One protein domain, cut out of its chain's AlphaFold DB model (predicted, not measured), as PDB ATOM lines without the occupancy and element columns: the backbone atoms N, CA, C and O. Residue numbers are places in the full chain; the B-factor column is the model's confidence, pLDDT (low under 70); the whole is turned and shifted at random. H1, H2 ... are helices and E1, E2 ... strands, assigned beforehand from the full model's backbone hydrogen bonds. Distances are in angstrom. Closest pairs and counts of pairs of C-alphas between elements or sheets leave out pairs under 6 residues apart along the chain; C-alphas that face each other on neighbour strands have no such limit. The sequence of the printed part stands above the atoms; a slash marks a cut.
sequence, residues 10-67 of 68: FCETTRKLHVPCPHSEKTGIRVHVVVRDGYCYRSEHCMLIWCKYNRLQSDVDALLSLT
ATOM      1  N   PHE A  10      20.006  32.254  -7.385       88.06
ATOM      2  CA  PHE A  10      20.633  33.509  -7.000       88.06
ATOM      3  C   PHE A  10      22.079  33.523  -7.499       88.06
ATOM      4  O   PHE A  10      22.875  32.674  -7.117       88.06
ATOM      5  N   CYS A  11      22.405  34.478  -8.366       84.06
ATOM      6  CA  CYS A  11      23.752  34.661  -8.882       84.06
ATOM      7  C   CYS A  11      24.516  35.620  -7.967       84.06
ATOM      8  O   CYS A  11      24.275  36.831  -8.002       84.06
ATOM      9  N   GLU A  12      25.458  35.088  -7.188       86.62
ATOM     10  CA  GLU A  12      26.260  35.859  -6.228       86.62
ATOM     11  C   GLU A  12      27.067  36.972  -6.902       86.62
ATOM     12  O   GLU A  12      27.061  38.107  -6.433       86.62
ATOM     13  N   THR A  13      27.661  36.694  -8.068       86.50
ATOM     14  CA  THR A  13      28.464  37.668  -8.825       86.50
ATOM     15  C   THR A  13      27.655  38.896  -9.237       86.50
ATOM     16  O   THR A  13      28.139  40.020  -9.169       86.50
ATOM     17  N   THR A  14      26.407  38.697  -9.673       82.69
ATOM     18  CA  THR A  14      25.555  39.812 -10.125       82.69
ATOM     19  C   THR A  14      24.678  40.377  -9.009       82.69
ATOM     20  O   THR A  14      24.107  41.455  -9.185       82.69
ATOM     21  N   ARG A  15      24.575  39.669  -7.876       85.56
ATOM     22  CA  ARG A  15      23.595  39.887  -6.801       85.56
ATOM     23  C   ARG A  15      22.159  39.944  -7.316       85.56
ATOM     24  O   ARG A  15      21.379  40.810  -6.922       85.56
ATOM     25  N   LYS A  16      21.811  39.050  -8.245       86.44
ATOM     26  CA  LYS A  16      20.468  39.009  -8.833       86.44
ATOM     27  C   LYS A  16      19.883  37.605  -8.804       86.44
ATOM     28  O   LYS A  16      20.591  36.622  -9.017       86.44
ATOM     29  N   LEU A  17      18.570  37.516  -8.613       88.50
ATOM     30  CA  LEU A  17      17.833  36.258  -8.676       88.50
ATOM     31  C   LEU A  17      17.443  35.955 -10.123       88.50
ATOM     32  O   LEU A  17      16.612  36.645 -10.704       88.50
ATOM     33  N   HIS A  18      18.035  34.927 -10.712       88.25
ATOM     34  CA  HIS A  18      17.795  34.506 -12.087       88.25
ATOM     35  C   HIS A  18      16.657  33.492 -12.136       88.25
ATOM     36  O   HIS A  18      16.632  32.503 -11.405       88.25
ATOM     37  N   VAL A  19      15.713  33.726 -13.036       87.19
ATOM     38  CA  VAL A  19      14.593  32.838 -13.331       87.19
ATOM     39  C   VAL A  19      14.828  32.233 -14.713       87.19
ATOM     40  O   VAL A  19      15.010  32.985 -15.680       87.19
ATOM     41  N   PRO A  20      14.828  30.896 -14.845       85.31
ATOM     42  CA  PRO A  20      15.157  30.241 -16.101       85.31
ATOM     43  C   PRO A  20      14.100  30.487 -17.180       85.31
ATOM     44  O   PRO A  20      12.906  30.642 -16.895       85.31
ATOM     45  N   CYS A  21      14.545  30.504 -18.436       83.56
ATOM     46  CA  CYS A  21      13.641  30.586 -19.577       83.56
ATOM     47  C   CYS A  21      12.897  29.265 -19.785       83.56
ATOM     48  O   CYS A  21      13.545  28.230 -19.922       83.56
ATOM     49  N   PRO A  22      11.554  29.273 -19.883       81.94
ATOM     50  CA  PRO A  22      10.787  28.053 -20.149       81.94
ATOM     51  C   PRO A  22      10.941  27.507 -21.567       81.94
ATOM     52  O   PRO A  22      10.408  26.449 -21.883       81.94
ATOM     53  N   HIS A  23      11.627  28.245 -22.430       83.00
ATOM     54  CA  HIS A  23      11.879  27.874 -23.812       83.00
ATOM     55  C   HIS A  23      13.371  28.000 -24.135       83.00
ATOM     56  O   HIS A  23      13.745  28.362 -25.253       83.00
ATOM     57  N   SER A  24      14.221  27.760 -23.134       83.06
ATOM     58  CA  SER A  24      15.677  27.817 -23.260       83.06
ATOM     59  C   SER A  24      16.191  26.928 -24.391       83.06
ATOM     60  O   SER A  24      17.042  27.364 -25.154       83.06
ATOM     61  N   GLU A  25      15.606  25.745 -24.572       83.75
ATOM     62  CA  GLU A  25      15.948  24.807 -25.651       83.75
ATOM     63  C   GLU A  25      15.687  25.376 -27.050       83.75
ATOM     64  O   GLU A  25      16.457  25.139 -27.971       83.75
ATOM     65  N   LYS A  26      14.620  26.168 -27.213       81.62
ATOM     66  CA  LYS A  26      14.247  26.759 -28.509       81.62
ATOM     67  C   LYS A  26      14.968  28.072 -28.800       81.62
ATOM     68  O   LYS A  26      15.111  28.445 -29.954       81.62
ATOM     69  N   THR A  27      15.353  28.806 -27.757       79.12
ATOM     70  CA  THR A  27      15.908  30.166 -27.886       79.12
ATOM     71  C   THR A  27      17.402  30.256 -27.617       79.12
ATOM     72  O   THR A  27      17.994  31.295 -27.880       79.12
ATOM     73  N   GLY A  28      18.004  29.223 -27.026       81.62
ATOM     74  CA  GLY A  28      19.364  29.273 -26.485       81.62
ATOM     75  C   GLY A  28      19.493  30.099 -25.197       81.62
ATOM     76  O   GLY A  28      20.573  30.183 -24.613       81.62
ATOM     77  N   ILE A  29      18.407  30.702 -24.707       81.75
ATOM     78  CA  ILE A  29      18.449  31.641 -23.584       81.75
ATOM     79  C   ILE A  29      18.241  30.892 -22.286       81.75
ATOM     80  O   ILE A  29      17.175  30.341 -22.035       81.75
ATOM     81  N   ARG A  30      19.241  30.920 -21.410       83.62
ATOM     82  CA  ARG A  30      19.173  30.213 -20.124       83.62
ATOM     83  C   ARG A  30      18.365  30.976 -19.072       83.62
ATOM     84  O   ARG A  30      17.625  30.357 -18.312       83.62
ATOM     85  N   VAL A  31      18.445  32.308 -19.062       84.25
ATOM     86  CA  VAL A  31      17.805  33.181 -18.060       84.25
ATOM     87  C   VAL A  31      16.774  34.090 -18.723       84.25
ATOM     88  O   VAL A  31      17.094  34.812 -19.663       84.25
ATOM     89  N   HIS A  32      15.535  34.066 -18.232       84.94
ATOM     90  CA  HIS A  32      14.423  34.842 -18.786       84.94
ATOM     91  C   HIS A  32      14.110  36.107 -17.996       84.94
ATOM     92  O   HIS A  32      13.883  37.150 -18.602       84.94
ATOM     93  N   VAL A  33      14.111  36.026 -16.666       83.56
ATOM     94  CA  VAL A  33      13.885  37.176 -15.784       83.56
ATOM     95  C   VAL A  33      14.964  37.198 -14.724       83.56
ATOM     96  O   VAL A  33      15.427  36.157 -14.268       83.56
ATOM     97  N   VAL A  34      15.358  38.393 -14.335       85.06
ATOM     98  CA  VAL A  34      16.308  38.643 -13.275       85.06
ATOM     99  C   VAL A  34      15.662  39.606 -12.288       85.06
ATOM    100  O   VAL A  34      15.213  40.670 -12.693       85.06
ATOM    101  N   VAL A  35      15.596  39.246 -11.008       82.94
ATOM    102  CA  VAL A  35      15.043  40.109  -9.958       82.94
ATOM    103  C   VAL A  35      16.181  40.736  -9.166       82.94
ATOM    104  O   VAL A  35      17.085  40.027  -8.713       82.94
ATOM    105  N   ARG A  36      16.142  42.058  -9.010       82.19
ATOM    106  CA  ARG A  36      17.091  42.831  -8.206       82.19
ATOM    107  C   ARG A  36      16.334  43.955  -7.505       82.19
ATOM    108  O   ARG A  36      15.590  44.671  -8.163       82.19
ATOM    109  N   ASP A  37      16.514  44.078  -6.192       83.69
ATOM    110  CA  ASP A  37      15.920  45.149  -5.375       83.69
ATOM    111  C   ASP A  37      14.383  45.256  -5.518       83.69
ATOM    112  O   ASP A  37      13.816  46.338  -5.518       83.69
ATOM    113  N   GLY A  38      13.697  44.116  -5.687       75.50
ATOM    114  CA  GLY A  38      12.242  44.055  -5.898       75.50
ATOM    115  C   GLY A  38      11.785  44.268  -7.348       75.50
ATOM    116  O   GLY A  38      10.630  43.994  -7.668       75.50
ATOM    117  N   TYR A  39      12.687  44.663  -8.249       71.12
ATOM    118  CA  TYR A  39      12.383  44.921  -9.657       71.12
ATOM    119  C   TYR A  39      12.721  43.728 -10.549       71.12
ATOM    120  O   TYR A  39      13.762  43.085 -10.397       71.12
ATOM    121  N   CYS A  40      11.838  43.439 -11.509       79.62
ATOM    122  CA  CYS A  40      11.993  42.350 -12.472       79.62
ATOM    123  C   CYS A  40      12.512  42.873 -13.816       79.62
ATOM    124  O   CYS A  40      11.843  43.650 -14.489       79.62
ATOM    125  N   TYR A  41      13.662  42.367 -14.251       76.88
ATOM    126  CA  TYR A  41      14.291  42.687 -15.528       76.88
ATOM    127  C   TYR A  41      14.224  41.470 -16.446       76.88
ATOM    128  O   TYR A  41      14.771  40.412 -16.132       76.88
ATOM    129  N   ARG A  42      13.547  41.592 -17.584       77.00
ATOM    130  CA  ARG A  42      13.476  40.514 -18.577       77.00
ATOM    131  C   ARG A  42      14.725  40.535 -19.461       77.00
ATOM    132  O   ARG A  42      15.178  41.601 -19.858       77.00
ATOM    133  N   SER A  43      15.264  39.362 -19.791       70.06
ATOM    134  CA  SER A  43      16.376  39.235 -20.740       70.06
ATOM    135  C   SER A  43      15.961  39.762 -22.115       70.06
ATOM    136  O   SER A  43      15.007  39.252 -22.712       70.06
ATOM    137  N   GLU A  44      16.675  40.771 -22.621       66.25
ATOM    138  CA  GLU A  44      16.383  41.419 -23.909       66.25
ATOM    139  C   GLU A  44      16.537  40.476 -25.101       66.25
ATOM    140  O   GLU A  44      15.899  40.655 -26.135       66.25
ATOM    141  N   HIS A  45      17.319  39.415 -24.926       66.44
ATOM    142  CA  HIS A  45      17.549  38.419 -25.959       66.44
ATOM    143  C   HIS A  45      16.337  37.499 -26.182       66.44
ATOM    144  O   HIS A  45      16.292  36.803 -27.194       66.44
ATOM    145  N   CYS A  46      15.333  37.476 -25.288       67.56
ATOM    146  CA  CYS A  46      14.177  36.581 -25.428       67.56
ATOM    147  C   CYS A  46      13.202  37.067 -26.505       67.56
ATOM    148  O   CYS A  46      12.283  37.842 -26.244       67.56
ATOM    149  N   MET A  47      13.399  36.569 -27.729       67.75
ATOM    150  CA  MET A  47      12.583  36.909 -28.900       67.75
ATOM    151  C   MET A  47      11.259  36.138 -28.999       67.75
ATOM    152  O   MET A  47      10.458  36.416 -29.887       67.75
ATOM    153  N   LEU A  48      10.985  35.196 -28.091       72.31
ATOM    154  CA  LEU A  48       9.708  34.482 -28.081       72.31
ATOM    155  C   LEU A  48       8.559  35.428 -27.732       72.31
ATOM    156  O   LEU A  48       8.476  35.935 -26.615       72.31
ATOM    157  N   ILE A  49       7.637  35.601 -28.678       65.56
ATOM    158  CA  ILE A  49       6.487  36.511 -28.573       65.56
ATOM    159  C   ILE A  49       5.637  36.208 -27.325       65.56
ATOM    160  O   ILE A  49       5.264  37.125 -26.596       65.56
ATOM    161  N   TRP A  50       5.434  34.931 -26.982       63.09
ATOM    162  CA  TRP A  50       4.718  34.523 -25.761       63.09
ATOM    163  C   TRP A  50       5.431  34.908 -24.458       63.09
ATOM    164  O   TRP A  50       4.794  35.090 -23.427       63.09
ATOM    165  N   CYS A  51       6.754  35.067 -24.505       66.00
ATOM    166  CA  CYS A  51       7.570  35.587 -23.413       66.00
ATOM    167  C   CYS A  51       7.683  37.118 -23.430       66.00
ATOM    168  O   CYS A  51       8.200  37.675 -22.468       66.00
ATOM    169  N   LYS A  52       7.245  37.796 -24.501       62.22
ATOM    170  CA  LYS A  52       7.296  39.259 -24.672       62.22
ATOM    171  C   LYS A  52       6.050  39.986 -24.156       62.22
ATOM    172  O   LYS A  52       6.108  41.206 -24.010       62.22
ATOM    173  N   TYR A  53       4.979  39.277 -23.791       56.75
ATOM    174  CA  TYR A  53       3.820  39.885 -23.119       56.75
ATOM    175  C   TYR A  53       4.273  40.574 -21.817       56.75
ATOM    176  O   TYR A  53       4.962  39.951 -21.009       56.75
ATOM    177  N   ASN A  54       3.972  41.867 -21.679       52.25
ATOM    178  CA  ASN A  54       4.459  42.889 -20.722       52.25
ATOM    179  C   ASN A  54       5.455  43.932 -21.253       52.25
ATOM    180  O   ASN A  54       5.559  44.963 -20.612       52.25
ATOM    181  N   ARG A  55       6.165  43.755 -22.383       54.09
ATOM    182  CA  ARG A  55       7.049  44.845 -22.870       54.09
ATOM    183  C   ARG A  55       6.281  45.878 -23.693       54.09
ATOM    184  O   ARG A  55       6.329  47.047 -23.377       54.09
ATOM    185  N   LEU A  56       5.469  45.431 -24.653       58.31
ATOM    186  CA  LEU A  56       4.648  46.328 -25.482       58.31
ATOM    187  C   LEU A  56       3.644  47.141 -24.653       58.31
ATOM    188  O   LEU A  56       3.421  48.303 -24.940       58.31
ATOM    189  N   GLN A  57       3.077  46.538 -23.608       54.25
ATOM    190  CA  GLN A  57       2.129  47.213 -22.723       54.25
ATOM    191  C   GLN A  57       2.832  48.256 -21.841       54.25
ATOM    192  O   GLN A  57       2.409  49.399 -21.826       54.25
ATOM    193  N   SER A  58       3.965  47.912 -21.213       58.69
ATOM    194  CA  SER A  58       4.742  48.873 -20.419       58.69
ATOM    195  C   SER A  58       5.428  49.958 -21.255       58.69
ATOM    196  O   SER A  58       5.529  51.087 -20.792       58.69
ATOM    197  N   ASP A  59       5.877  49.648 -22.474       62.06
ATOM    198  CA  ASP A  59       6.450  50.635 -23.395       62.06
ATOM    199  C   ASP A  59       5.363  51.613 -23.876       62.06
ATOM    200  O   ASP A  59       5.616  52.812 -23.955       62.06
ATOM    201  N   VAL A  60       4.140  51.127 -24.142       66.00
ATOM    202  CA  VAL A  60       2.978  51.975 -24.460       66.00
ATOM    203  C   VAL A  60       2.562  52.818 -23.254       66.00
ATOM    204  O   VAL A  60       2.372  54.019 -23.413       66.00
ATOM    205  N   ASP A  61       2.492  52.247 -22.051       60.91
ATOM    206  CA  ASP A  61       2.168  52.995 -20.829       60.91
ATOM    207  C   ASP A  61       3.215  54.084 -20.527       60.91
ATOM    208  O   ASP A  61       2.861  55.191 -20.127       60.91
ATOM    209  N   ALA A  62       4.503  53.804 -20.762       61.88
ATOM    210  CA  ALA A  62       5.587  54.777 -20.608       61.88
ATOM    211  C   ALA A  62       5.570  55.876 -21.684       61.88
ATOM    212  O   ALA A  62       5.927  57.018 -21.410       61.88
ATOM    213  N   LEU A  63       5.158  55.553 -22.912       63.50
ATOM    214  CA  LEU A  63       4.961  56.540 -23.978       63.50
ATOM    215  C   LEU A  63       3.747  57.434 -23.708       63.50
ATOM    216  O   LEU A  63       3.819  58.640 -23.927       63.50
ATOM    217  N   LEU A  64       2.651  56.864 -23.205       62.31
ATOM    218  CA  LEU A  64       1.437  57.606 -22.860       62.31
ATOM    219  C   LEU A  64       1.634  58.503 -21.629       62.31
ATOM    220  O   LEU A  64       1.078  59.600 -21.586       62.31
ATOM    221  N   SER A  65       2.460  58.096 -20.659       57.44
ATOM    222  CA  SER A  65       2.758  58.909 -19.471       57.44
ATOM    223  C   SER A  65       3.645  60.128 -19.745       57.44
ATOM    224  O   SER A  65       3.673  61.042 -18.929       57.44
ATOM    225  N   LEU A  66       4.335  60.183 -20.891       56.00
ATOM    226  CA  LEU A  66       5.085  61.363 -21.350       56.00
ATOM    227  C   LEU A  66       4.202  62.400 -22.064       56.00
ATOM    228  O   LEU A  66       4.684  63.472 -22.424       56.00
ATOM    229  N   THR A  67       2.928  62.075 -22.302       57.34
ATOM    230  CA  THR A  67       1.956  62.946 -22.984       57.34
ATOM    231  C   THR A  67       0.903  63.557 -22.049       57.34
ATOM    232  O   THR A  67      -0.079  64.109 -22.541       57.34
TER     233      THR A  67
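This is residues 10 to 67 of the 68 residues of an uncharacterized protein of Nitrospiraceae bacterium (UniProt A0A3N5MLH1). A small antiparallel sheet of three strands, E1 E2 E3 in that order, with no helix over either face, has a helical arm made by H3: residues 56 to 67, of which 56 to 65 belong to H3, stick out and make the length. The one-turn helices H1 and H2 lie beyond one end of the strands, H1 in the loop from E1 to E2 and H2 just before the arm. The 58 printed residues hold three named helices and three named strands, ordered E1 H1 E2 E3 H2 H3, a mixed class. The whole is loose, with a radius of gyration of the C-alphas of 13.2 A, and flat, spanning 39 by 28 by 12 A.

Start at residues 10 to 11, which pair antiparallel with residues 16 to 17 of E1, residues 16 to 20. E1 is antiparallel to E2, residues 31 to 36, at 155 degrees; look for N 17 and O 35, 2.9 A apart. E2 forms a hairpin with E3, residues 39 to 42, at 161 degrees, with N 34 and O 41 2.8 A apart. H1, residues 24 to 27, is not on the sheet. H2, residues 49 to 52, is only just apart from E2, the closest C-alphas being 8.3 A apart. H3, residues 55 to 65, is not on the sheet, and it and H2 meet only through their link. Every O i to N i+4 pair of H3 is within hydrogen-bond range; H1 and H2 are too short for such a pair, and each has its 1 O i to N i+3 pair within range.

Find C-alpha 16 at (20.468, 39.009, -8.833), where E1 begins its 12.6 A. E2 measures 13.8 A and E3 10.0 A. H3 runs 15.1 A to C-alpha 65 at (2.758, 58.909, -19.471).

The C-alphas of Glu 25 and Thr 67, the two farthest apart, are 40.7 A apart. The printed part has no cut and no long link. Confidence is low, with pLDDT under 70, at residues 44 to 47 and 49 to 67.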